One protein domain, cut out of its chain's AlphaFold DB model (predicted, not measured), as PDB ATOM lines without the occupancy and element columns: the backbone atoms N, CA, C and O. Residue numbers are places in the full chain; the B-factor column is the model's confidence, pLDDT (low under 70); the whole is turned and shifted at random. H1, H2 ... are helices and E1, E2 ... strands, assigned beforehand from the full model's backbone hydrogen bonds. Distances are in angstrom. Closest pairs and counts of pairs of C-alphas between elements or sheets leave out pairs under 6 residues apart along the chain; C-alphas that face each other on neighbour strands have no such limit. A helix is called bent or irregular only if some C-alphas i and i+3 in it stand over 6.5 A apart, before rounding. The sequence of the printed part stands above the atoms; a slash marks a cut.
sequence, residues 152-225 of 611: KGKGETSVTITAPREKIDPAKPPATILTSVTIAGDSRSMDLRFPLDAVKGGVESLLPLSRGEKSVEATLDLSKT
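This is residues 152 to 225 of the 611 residues of the protein "Extracellular solute-binding protein" of Phycisphaerales bacterium (UniProt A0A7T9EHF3). The domain is a small, strongly twisted sheet of four antiparallel strands, bent round like part of a barrel that stays open between its edge strands E3 and E4, with one short helix, H1, over E1 and E4. A long loop, residues 163 to 175, runs out at one end of the body, and the turn between E2 and E3 makes the other end. The printed part has 74 residues, with four named strands and one named helix in the order E1 E2 E3 H1 E4; the sheet runs E3 - E2 - E1 - E4, and the class is mixed, helices and strands. The whole is compact, with a radius of gyration of the C-alphas of 11.2 A, and the C-alphas span 32 by 22 by 17 A.

E1, residues 156 to 162, begins with C-alpha 156 at (-15.380, -47.766, -27.827) and is 17.6 A from first to last C-alpha. E2, residues 176 to 183, is the longest strand by residues, measures 18.7 A and bends by 73 degrees at residue 180. E3, residues 189 to 195, measures 18.3 A. H1, residues 202 to 210, measures 12.9 A from C-alpha 202 at (-17.507, -42.099, -39.302); it is irregular, with C-alphas 205 and 208 7.6 A apart. E4, residues 215 to 221, measures 17.5 A and ends with C-alpha 221 at (-12.431, -46.443, -30.349).

E1, E2 and E3 form a meander, each strand the antiparallel neighbour of the one before; E1 and E2 are a hairpin, and so are E2 and E3. Between E1 and E2, N 160 and O 182 are 2.9 A apart, within hydrogen-bond range, and between E2 and E3 so are N 181 and O 190, at 2.8 A. E4 is the antiparallel neighbour of E1 at 150 degrees between their directions, with N 161 and O 216 within hydrogen-bond range at 2.8 A. The edge strands E3 and E4 are apart. H1 is on the sheet at a height over the sheet of 8.3 A, over E1 and E4, and runs along the strands, at 19 degrees to E1 on the local plane. The closest C-alphas of H1 and E4 are those of Leu 209 and Ser 215, 6.4 A apart. In H1, 2 of 5 O i to N i+4 pairs and 5 of 6 O i to N i+3 pairs are within hydrogen-bond range.

The two C-alphas farthest apart, those of Ala 171 and Gly 185, are 33.0 A from each other. The printed part has no cut. The link from E1 to E2 is long, with 13 residues; those from E2 to E3 and from H1 to E4 are tight, and that from E3 to H1 is short. The mean pLDDT of the printed part is 90.4, and no printed residue is under 70.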
ATOM      1  N   LYS A 152      -3.930 -48.798 -25.259       80.31
ATOM      2  CA  LYS A 152      -3.921 -50.192 -25.736       80.31
ATOM      3  C   LYS A 152      -4.957 -51.039 -24.980       80.31
ATOM      4  O   LYS A 152      -4.925 -51.113 -23.756       80.31
ATOM      5  N   GLY A 153      -5.863 -51.678 -25.721       75.62
ATOM      6  CA  GLY A 153      -6.923 -52.531 -25.168       75.62
ATOM      7  C   GLY A 153      -8.166 -51.796 -24.647       75.62
ATOM      8  O   GLY A 153      -9.070 -52.450 -24.133       75.62
ATOM      9  N   LYS A 154      -8.248 -50.463 -24.774       83.00
ATOM     10  CA  LYS A 154      -9.474 -49.692 -24.509       83.00
ATOM     11  C   LYS A 154     -10.331 -49.644 -25.773       83.00
ATOM     12  O   LYS A 154      -9.841 -49.219 -26.808       83.00
ATOM     13  N   GLY A 155     -11.584 -50.079 -25.689       88.56
ATOM     14  CA  GLY A 155     -12.503 -50.074 -26.830       88.56
ATOM     15  C   GLY A 155     -13.257 -48.755 -27.009       88.56
ATOM     16  O   GLY A 155     -12.819 -47.685 -26.576       88.56
ATOM     17  N   GLU A 156     -14.433 -48.864 -27.622       93.25
ATOM     18  CA  GLU A 156     -15.380 -47.766 -27.827       93.25
ATOM     19  C   GLU A 156     -15.735 -47.057 -26.511       93.25
ATOM     20  O   GLU A 156     -16.215 -47.675 -25.562       93.25
ATOM     21  N   THR A 157     -15.508 -45.746 -26.466       94.12
ATOM     22  CA  THR A 157     -15.791 -44.894 -25.305       94.12
ATOM     23  C   THR A 157     -16.495 -43.616 -25.761       94.12
ATOM     24  O   THR A 157     -16.220 -43.110 -26.849       94.12
ATOM     25  N   SER A 158     -17.410 -43.090 -24.943       95.50
ATOM     26  CA  SER A 158     -18.019 -41.777 -25.197       95.50
ATOM     27  C   SER A 158     -16.994 -40.672 -24.960       95.50
ATOM     28  O   SER A 158     -16.299 -40.681 -23.941       95.50
ATOM     29  N   VAL A 159     -16.895 -39.732 -25.893       96.38
ATOM     30  CA  VAL A 159     -15.944 -38.624 -25.842       96.38
ATOM     31  C   VAL A 159     -16.563 -37.342 -26.390       96.38
ATOM     32  O   VAL A 159     -17.381 -37.375 -27.309       96.38
ATOM     33  N   THR A 160     -16.072 -36.208 -25.903       96.75
ATOM     34  CA  THR A 160     -16.295 -34.903 -26.521       96.75
ATOM     35  C   THR A 160     -15.122 -34.596 -27.450       96.75
ATOM     36  O   THR A 160     -13.979 -34.484 -27.003       96.75
ATOM     37  N   ILE A 161     -15.383 -34.448 -28.748       96.06
ATOM     38  CA  ILE A 161     -14.377 -34.107 -29.761       96.06
ATOM     39  C   ILE A 161     -14.478 -32.615 -30.063       96.06
ATOM     40  O   ILE A 161     -15.524 -32.142 -30.500       96.06
ATOM     41  N   THR A 162     -13.394 -31.868 -29.857       95.94
ATOM     42  CA  THR A 162     -13.327 -30.440 -30.212       95.94
ATOM     43  C   THR A 162     -13.091 -30.277 -31.714       95.94
ATOM     44  O   THR A 162     -12.459 -31.128 -32.346       95.94
ATOM     45  N   ALA A 163     -13.563 -29.180 -32.305       91.88
ATOM     46  CA  ALA A 163     -13.306 -28.852 -33.702       91.88
ATOM     47  C   ALA A 163     -11.787 -28.818 -33.993       91.88
ATOM     48  O   ALA A 163     -11.063 -28.057 -33.341       91.88
ATOM     49  N   PRO A 164     -11.284 -29.623 -34.951       87.81
ATOM     50  CA  PRO A 164      -9.882 -29.569 -35.353       87.81
ATOM     51  C   PRO A 164      -9.535 -28.227 -36.010       87.81
ATOM     52  O   PRO A 164     -10.397 -27.518 -36.528       87.81
ATOM     53  N   ARG A 165      -8.236 -27.892 -36.033       81.31
ATOM     54  CA  ARG A 165      -7.739 -26.713 -36.771       81.31
ATOM     55  C   ARG A 165      -7.982 -26.829 -38.276       81.31
ATOM     56  O   ARG A 165      -8.252 -25.828 -38.931       81.31
ATOM     57  N   GLU A 166      -7.850 -28.035 -38.816       79.12
ATOM     58  CA  GLU A 166      -8.166 -28.327 -40.212       79.12
ATOM     59  C   GLU A 166      -9.666 -28.570 -40.356       79.12
ATOM     60  O   GLU A 166     -10.256 -29.329 -39.591       79.12
ATOM     61  N   LYS A 167     -10.299 -27.924 -41.340       79.12
ATOM     62  CA  LYS A 167     -11.735 -28.082 -41.563       79.12
ATOM     63  C   LYS A 167     -12.033 -29.506 -42.031       79.12
ATOM     64  O   LYS A 167     -11.426 -29.991 -42.981       79.12
ATOM     65  N   ILE A 168     -13.016 -30.142 -41.401       82.06
ATOM     66  CA  ILE A 168     -13.541 -31.428 -41.858       82.06
ATOM     67  C   ILE A 168     -14.432 -31.158 -43.073       82.06
ATOM     68  O   ILE A 168     -15.504 -30.570 -42.930       82.06
ATOM     69  N   ASP A 169     -13.983 -31.565 -44.259       83.31
ATOM     70  CA  ASP A 169     -14.796 -31.578 -45.476       83.31
ATOM     71  C   ASP A 169     -15.437 -32.968 -45.645       83.31
ATOM     72  O   ASP A 169     -14.719 -33.937 -45.896       83.31
ATOM     73  N   PRO A 170     -16.769 -33.105 -45.526       81.81
ATOM     74  CA  PRO A 170     -17.437 -34.392 -45.703       81.81
ATOM     75  C   PRO A 170     -17.283 -34.980 -47.110       81.81
ATOM     76  O   PRO A 170     -17.319 -36.199 -47.261       81.81
ATOM     77  N   ALA A 171     -17.097 -34.143 -48.139       81.81
ATOM     78  CA  ALA A 171     -16.902 -34.597 -49.516       81.81
ATOM     79  C   ALA A 171     -15.486 -35.146 -49.755       81.81
ATOM     80  O   ALA A 171     -15.267 -35.940 -50.672       81.81
ATOM     81  N   LYS A 172     -14.524 -34.736 -48.923       83.38
ATOM     82  CA  LYS A 172     -13.134 -35.190 -48.960       83.38
ATOM     83  C   LYS A 172     -12.596 -35.321 -47.529       83.38
ATOM     84  O   LYS A 172     -11.793 -34.489 -47.097       83.38
ATOM     85  N   PRO A 173     -13.044 -36.341 -46.776       79.88
ATOM     86  CA  PRO A 173     -12.712 -36.449 -45.366       79.88
ATOM     87  C   PRO A 173     -11.203 -36.648 -45.166       79.88
ATOM     88  O   PRO A 173     -10.561 -37.346 -45.960       79.88
ATOM     89  N   PRO A 174     -10.618 -36.063 -44.106       80.75
ATOM     90  CA  PRO A 174      -9.207 -36.255 -43.806       80.75
ATOM     91  C   PRO A 174      -8.935 -37.715 -43.423       80.75
ATOM     92  O   PRO A 174      -9.730 -38.349 -42.728       80.75
ATOM     93  N   ALA A 175      -7.783 -38.246 -43.845       84.19
ATOM     94  CA  ALA A 175      -7.378 -39.617 -43.515       84.19
ATOM     95  C   ALA A 175      -7.178 -39.818 -42.001       84.19
ATOM     96  O   ALA A 175      -7.469 -40.883 -41.460       84.19
ATOM     97  N   THR A 176      -6.704 -38.777 -41.315       90.56
ATOM     98  CA  THR A 176      -6.519 -38.736 -39.862       90.56
ATOM     99  C   THR A 176      -6.994 -37.404 -39.314       90.56
ATOM    100  O   THR A 176      -6.776 -36.369 -39.940       90.56
ATOM    101  N   ILE A 177      -7.565 -37.422 -38.119       92.31
ATOM    102  CA  ILE A 177      -7.986 -36.238 -37.377       92.31
ATOM    103  C   ILE A 177      -7.027 -36.057 -36.204       92.31
ATOM    104  O   ILE A 177      -6.727 -37.019 -35.499       92.31
ATOM    105  N   LEU A 178      -6.546 -34.830 -36.000       93.50
ATOM    106  CA  LEU A 178      -5.807 -34.421 -34.808       93.50
ATOM    107  C   LEU A 178      -6.580 -33.305 -34.111       93.50
ATOM    108  O   LEU A 178      -6.729 -32.215 -34.666       93.50
ATOM    109  N   THR A 179      -7.070 -33.575 -32.906       95.12
ATOM    110  CA  THR A 179      -7.823 -32.590 -32.127       95.12
ATOM    111  C   THR A 179      -7.818 -32.904 -30.635       95.12
ATOM    112  O   THR A 179      -7.451 -34.004 -30.220       95.12
ATOM    113  N   SER A 180      -8.256 -31.928 -29.846       95.75
ATOM    114  CA  SER A 180      -8.483 -32.059 -28.413       95.75
ATOM    115  C   SER A 180      -9.732 -32.906 -28.153       95.75
ATOM    116  O   SER A 180     -10.826 -32.594 -28.643       95.75
ATOM    117  N   VAL A 181      -9.569 -33.971 -27.370       96.00
ATOM    118  CA  VAL A 181     -10.611 -34.935 -27.002       96.00
ATOM    119  C   VAL A 181     -10.723 -35.018 -25.482       96.00
ATOM    120  O   VAL A 181      -9.714 -35.190 -24.795       96.00
ATOM    121  N   THR A 182     -11.946 -34.929 -24.959       96.19
ATOM    122  CA  THR A 182     -12.264 -35.160 -23.541       96.19
ATOM    123  C   THR A 182     -12.949 -36.512 -23.401       96.19
ATOM    124  O   THR A 182     -13.958 -36.768 -24.055       96.19
ATOM    125  N   ILE A 183     -12.404 -37.394 -22.564       92.38
ATOM    126  CA  ILE A 183     -12.996 -38.714 -22.310       92.38
ATOM    127  C   ILE A 183     -14.123 -38.562 -21.285       92.38
ATOM    128  O   ILE A 183     -13.956 -37.863 -20.288       92.38
ATOM    129  N   ALA A 184     -15.268 -39.216 -21.510       88.06
ATOM    130  CA  ALA A 184     -16.397 -39.140 -20.589       88.06
ATOM    131  C   ALA A 184     -15.994 -39.527 -19.154       88.06
ATOM    132  O   ALA A 184     -15.423 -40.594 -18.917       88.06
ATOM    133  N   GLY A 185     -16.323 -38.655 -18.199       80.12
ATOM    134  CA  GLY A 185     -15.937 -38.796 -16.792       80.12
ATOM    135  C   GLY A 185     -14.627 -38.096 -16.412       80.12
ATOM    136  O   GLY A 185     -14.332 -38.015 -15.222       80.12
ATOM    137  N   ASP A 186     -13.880 -37.553 -17.377       81.69
ATOM    138  CA  ASP A 186     -12.753 -36.645 -17.145       81.69
ATOM    139  C   ASP A 186     -13.176 -35.188 -17.400       81.69
ATOM    140  O   ASP A 186     -14.070 -34.909 -18.201       81.69
ATOM    141  N   SER A 187     -12.542 -34.244 -16.709       82.12
ATOM    142  CA  SER A 187     -12.754 -32.804 -16.897       82.12
ATOM    143  C   SER A 187     -11.709 -32.163 -17.810       82.12
ATOM    144  O   SER A 187     -11.886 -31.018 -18.230       82.12
ATOM    145  N   ARG A 188     -10.620 -32.876 -18.121       90.12
ATOM    146  CA  ARG A 188      -9.508 -32.373 -18.931       90.12
ATOM    147  C   ARG A 188      -9.437 -33.086 -20.271       90.12
ATOM    148  O   ARG A 188      -9.713 -34.278 -20.383       90.12
ATOM    149  N   SER A 189      -9.030 -32.336 -21.286       91.94
ATOM    150  CA  SER A 189      -8.843 -32.851 -22.633       91.94
ATOM    151  C   SER A 189      -7.384 -33.192 -22.915       91.94
ATOM    152  O   SER A 189      -6.464 -32.724 -22.242       91.94
ATOM    153  N   MET A 190      -7.170 -34.010 -23.941       93.94
ATOM    154  CA  MET A 190      -5.851 -34.282 -24.499       93.94
ATOM    155  C   MET A 190      -5.907 -34.294 -26.023       93.94
ATOM    156  O   MET A 190      -6.926 -34.648 -26.615       93.94
ATOM    157  N   ASP A 191      -4.794 -33.954 -26.662       94.75
ATOM    158  CA  ASP A 191      -4.694 -34.005 -28.116       94.75
ATOM    159  C   ASP A 191      -4.503 -35.450 -28.591       94.75
ATOM    160  O   ASP A 191      -3.491 -36.093 -28.287       94.75
ATOM    161  N   LEU A 192      -5.464 -35.949 -29.370       96.12
ATOM    162  CA  LEU A 192      -5.432 -37.281 -29.967       96.12
ATOM    163  C   LEU A 192      -5.367 -37.196 -31.488       96.12
ATOM    164  O   LEU A 192      -6.088 -36.418 -32.113       96.12
ATOM    165  N   ARG A 193      -4.527 -38.048 -32.076       96.19
ATOM    166  CA  ARG A 193      -4.513 -38.373 -33.501       96.19
ATOM    167  C   ARG A 193      -5.204 -39.713 -33.717       96.19
ATOM    168  O   ARG A 193      -4.846 -40.692 -33.067       96.19
ATOM    169  N   PHE A 194      -6.165 -39.772 -34.631       95.38
ATOM    170  CA  PHE A 194      -6.885 -41.008 -34.938       95.38
ATOM    171  C   PHE A 194      -7.424 -41.026 -36.374       95.38
ATOM    172  O   PHE A 194      -7.705 -39.964 -36.936       95.38
ATOM    173  N   PRO A 195      -7.550 -42.207 -36.998       94.50
ATOM    174  CA  PRO A 195      -8.195 -42.342 -38.298       94.50
ATOM    175  C   PRO A 195      -9.717 -42.170 -38.177       94.50
ATOM    176  O   PRO A 195     -10.296 -42.351 -37.105       94.50
ATOM    177  N   LEU A 196     -10.387 -41.828 -39.279       90.88
ATOM    178  CA  LEU A 196     -11.834 -41.581 -39.272       90.88
ATOM    179  C   LEU A 196     -12.654 -42.808 -38.830       90.88
ATOM    180  O   LEU A 196     -13.682 -42.659 -38.176       90.88
ATOM    181  N   ASP A 197     -12.193 -44.016 -39.150       91.88
ATOM    182  CA  ASP A 197     -12.841 -45.280 -38.776       91.88
ATOM    183  C   ASP A 197     -12.686 -45.636 -37.284       91.88
ATOM    184  O   ASP A 197     -13.211 -46.657 -36.832       91.88
ATOM    185  N   ALA A 198     -11.959 -44.823 -36.510       94.38
ATOM    186  CA  ALA A 198     -12.000 -44.874 -35.053       94.38
ATOM    187  C   ALA A 198     -13.280 -44.233 -34.496       94.38
ATOM    188  O   ALA A 198     -13.691 -44.561 -33.385       94.38
ATOM    189  N   VAL A 199     -13.924 -43.333 -35.247       94.94
ATOM    190  CA  VAL A 199     -15.177 -42.691 -34.842       94.94
ATOM    191  C   VAL A 199     -16.348 -43.567 -35.268       94.94
ATOM    192  O   VAL A 199     -16.546 -43.846 -36.453       94.94
ATOM    193  N   LYS A 200     -17.179 -43.978 -34.310       94.50
ATOM    194  CA  LYS A 200     -18.405 -44.719 -34.606       94.50
ATOM    195  C   LYS A 200     -19.359 -43.838 -35.408       94.50
ATOM    196  O   LYS A 200     -19.667 -42.724 -34.993       94.50
ATOM    197  N   GLY A 201     -19.823 -44.339 -36.551       89.94
ATOM    198  CA  GLY A 201     -20.606 -43.558 -37.518       89.94
ATOM    199  C   GLY A 201     -19.759 -42.717 -38.486       89.94
ATOM    200  O   GLY A 201     -20.312 -42.081 -39.378       89.94
ATOM    201  N   GLY A 202     -18.426 -42.753 -38.372       90.12
ATOM    202  CA  GLY A 202     -17.507 -42.099 -39.302       90.12
ATOM    203  C   GLY A 202     -17.702 -40.583 -39.375       90.12
ATOM    204  O   GLY A 202     -17.912 -39.919 -38.361       90.12
ATOM    205  N   VAL A 203     -17.626 -40.028 -40.590       88.44
ATOM    206  CA  VAL A 203     -17.726 -38.573 -40.825       88.44
ATOM    207  C   VAL A 203     -19.095 -37.998 -40.465       88.44
ATOM    208  O   VAL A 203     -19.173 -36.837 -40.073       88.44
ATOM    209  N   GLU A 204     -20.157 -38.806 -40.529       90.25
ATOM    210  CA  GLU A 204     -21.522 -38.379 -40.198       90.25
ATOM    211  C   GLU A 204     -21.616 -37.894 -38.746       90.25
ATOM    212  O   GLU A 204     -22.195 -36.843 -38.469       90.25
ATOM    213  N   SER A 205     -20.933 -38.588 -37.832       92.12
ATOM    214  CA  SER A 205     -20.841 -38.218 -36.414       92.12
ATOM    215  C   SER A 205     -20.062 -36.920 -36.167       92.12
ATOM    216  O   SER A 205     -20.103 -36.379 -35.067       92.12
ATOM    217  N   LEU A 206     -19.354 -36.405 -37.176       91.81
ATOM    218  CA  LEU A 206     -18.543 -35.188 -37.101       91.81
ATOM    219  C   LEU A 206     -19.121 -34.026 -37.923       91.81
ATOM    220  O   LEU A 206     -18.551 -32.934 -37.923       91.81
ATOM    221  N   LEU A 207     -20.258 -34.218 -38.603       89.88
ATOM    222  CA  LEU A 207     -20.930 -33.160 -39.366       89.88
ATOM    223  C   LEU A 207     -21.238 -31.886 -38.566       89.88
ATOM    224  O   LEU A 207     -21.156 -30.804 -39.150       89.88
ATOM    225  N   PRO A 208     -21.565 -31.940 -37.262       93.50
ATOM    226  CA  PRO A 208     -21.720 -30.719 -36.474       93.50
ATOM    227  C   PRO A 208     -20.466 -29.829 -36.515       93.50
ATOM    228  O   PRO A 208     -20.560 -28.620 -36.737       93.50
ATOM    229  N   LEU A 209     -19.271 -30.430 -36.433       90.88
ATOM    230  CA  LEU A 209     -17.999 -29.702 -36.505       90.88
ATOM    231  C   LEU A 209     -17.773 -29.076 -37.888       90.88
ATOM    232  O   LEU A 209     -17.307 -27.941 -37.985       90.88
ATOM    233  N   SER A 210     -18.136 -29.772 -38.974       85.06
ATOM    234  CA  SER A 210     -18.009 -29.220 -40.336       85.06
ATOM    235  C   SER A 210     -18.961 -28.044 -40.593       85.06
ATOM    236  O   SER A 210     -18.657 -27.166 -41.409       85.06
ATOM    237  N   ARG A 211     -20.075 -27.988 -39.850       88.19
ATOM    238  CA  ARG A 211     -21.059 -26.893 -39.842       88.19
ATOM    239  C   ARG A 211     -20.699 -25.745 -38.890       88.19
ATOM    240  O   ARG A 211     -21.432 -24.762 -38.838       88.19
ATOM    241  N   GLY A 212     -19.563 -25.833 -38.197       86.25
ATOM    242  CA  GLY A 212     -19.027 -24.759 -37.358       86.25
ATOM    243  C   GLY A 212     -19.313 -24.898 -35.864       86.25
ATOM    244  O   GLY A 212     -19.044 -23.954 -35.117       86.25
ATOM    245  N   GLU A 213     -19.827 -26.039 -35.399       92.50
ATOM    246  CA  GLU A 213     -19.889 -26.305 -33.963       92.50
ATOM    247  C   GLU A 213     -18.484 -26.471 -33.372       92.50
ATOM    248  O   GLU A 213     -17.563 -26.976 -34.014       92.50
ATOM    249  N   LYS A 214     -18.311 -26.027 -32.123       93.50
ATOM    250  CA  LYS A 214     -17.008 -26.050 -31.442       93.50
ATOM    251  C   LYS A 214     -16.619 -27.440 -30.946       93.50
ATOM    252  O   LYS A 214     -15.431 -27.708 -30.794       93.50
ATOM    253  N   SER A 215     -17.598 -28.291 -30.669       95.12
ATOM    254  CA  SER A 215     -17.396 -29.643 -30.162       95.12
ATOM    255  C   SER A 215     -18.595 -30.526 -30.487       95.12
ATOM    256  O   SER A 215     -19.695 -30.013 -30.659       95.12
ATOM    257  N   VAL A 216     -18.392 -31.841 -30.517       96.06
ATOM    258  CA  VAL A 216     -19.448 -32.836 -30.720       96.06
ATOM    259  C   VAL A 216     -19.233 -34.027 -29.789       96.06
ATOM    260  O   VAL A 216     -18.097 -34.438 -29.556       96.06
ATOM    261  N   GLU A 217     -20.320 -34.582 -29.259       96.44
ATOM    262  CA  GLU A 217     -20.290 -35.867 -28.557       96.44
ATOM    263  C   GLU A 217     -20.252 -37.007 -29.575       96.44
ATOM    264  O   GLU A 217     -21.079 -37.069 -30.486       96.44
ATOM    265  N   ALA A 218     -19.303 -37.923 -29.420       95.94
ATOM    266  CA  ALA A 218     -19.154 -39.075 -30.296       95.94
ATOM    267  C   ALA A 218     -18.675 -40.305 -29.518       95.94
ATOM    268  O   ALA A 218     -18.165 -40.218 -28.404       95.94
ATOM    269  N   THR A 219     -18.816 -41.483 -30.123       96.88
ATOM    270  CA  THR A 219     -18.154 -42.696 -29.634       96.88
ATOM    271  C   THR A 219     -16.862 -42.905 -30.414       96.88
ATOM    272  O   THR A 219     -16.889 -42.983 -31.643       96.88
ATOM    273  N   LEU A 220     -15.744 -43.003 -29.699       96.38
ATOM    274  CA  LEU A 220     -14.404 -43.163 -30.258       96.38
ATOM    275  C   LEU A 220     -13.784 -44.473 -29.760       96.38
ATOM    276  O   LEU A 220     -13.772 -44.743 -28.558       96.38
ATOM    277  N   ASP A 221     -13.264 -45.286 -30.675       95.69
ATOM    278  CA  ASP A 221     -12.431 -46.443 -30.349       95.69
ATOM    279  C   ASP A 221     -11.036 -45.964 -29.935       95.69
ATOM    280  O   ASP A 221     -10.183 -45.654 -30.773       95.69
ATOM    281  N   LEU A 222     -10.805 -45.892 -28.621       94.50
ATOM    282  CA  LEU A 222      -9.556 -45.372 -28.069       94.50
ATOM    283  C   LEU A 222      -8.341 -46.236 -28.442       94.50
ATOM    284  O   LEU A 222      -7.232 -45.705 -28.515       94.50
ATOM    285  N   SER A 223      -8.516 -47.526 -28.749       93.31
ATOM    286  CA  SER A 223      -7.409 -48.414 -29.135       93.31
ATOM    287  C   SER A 223      -6.743 -48.016 -30.454       93.31
ATOM    288  O   SER A 223      -5.572 -48.338 -30.667       93.31
ATOM    289  N   LYS A 224      -7.462 -47.281 -31.312       94.50
ATOM    290  CA  LYS A 224      -6.979 -46.756 -32.598       94.50
ATOM    291  C   LYS A 224      -6.412 -45.335 -32.501       94.50
ATOM    292  O   LYS A 224      -6.118 -44.722 -33.526       94.50
ATOM    293  N   THR A 225      -6.287 -44.791 -31.291       96.19
ATOM    294  CA  THR A 225      -5.825 -43.416 -31.068       96.19
ATOM    295  C   THR A 225      -4.357 -43.370 -30.651       96.19
ATOM    296  O   THR A 225      -3.829 -44.263 -29.979       96.19
TER     297      THR A 225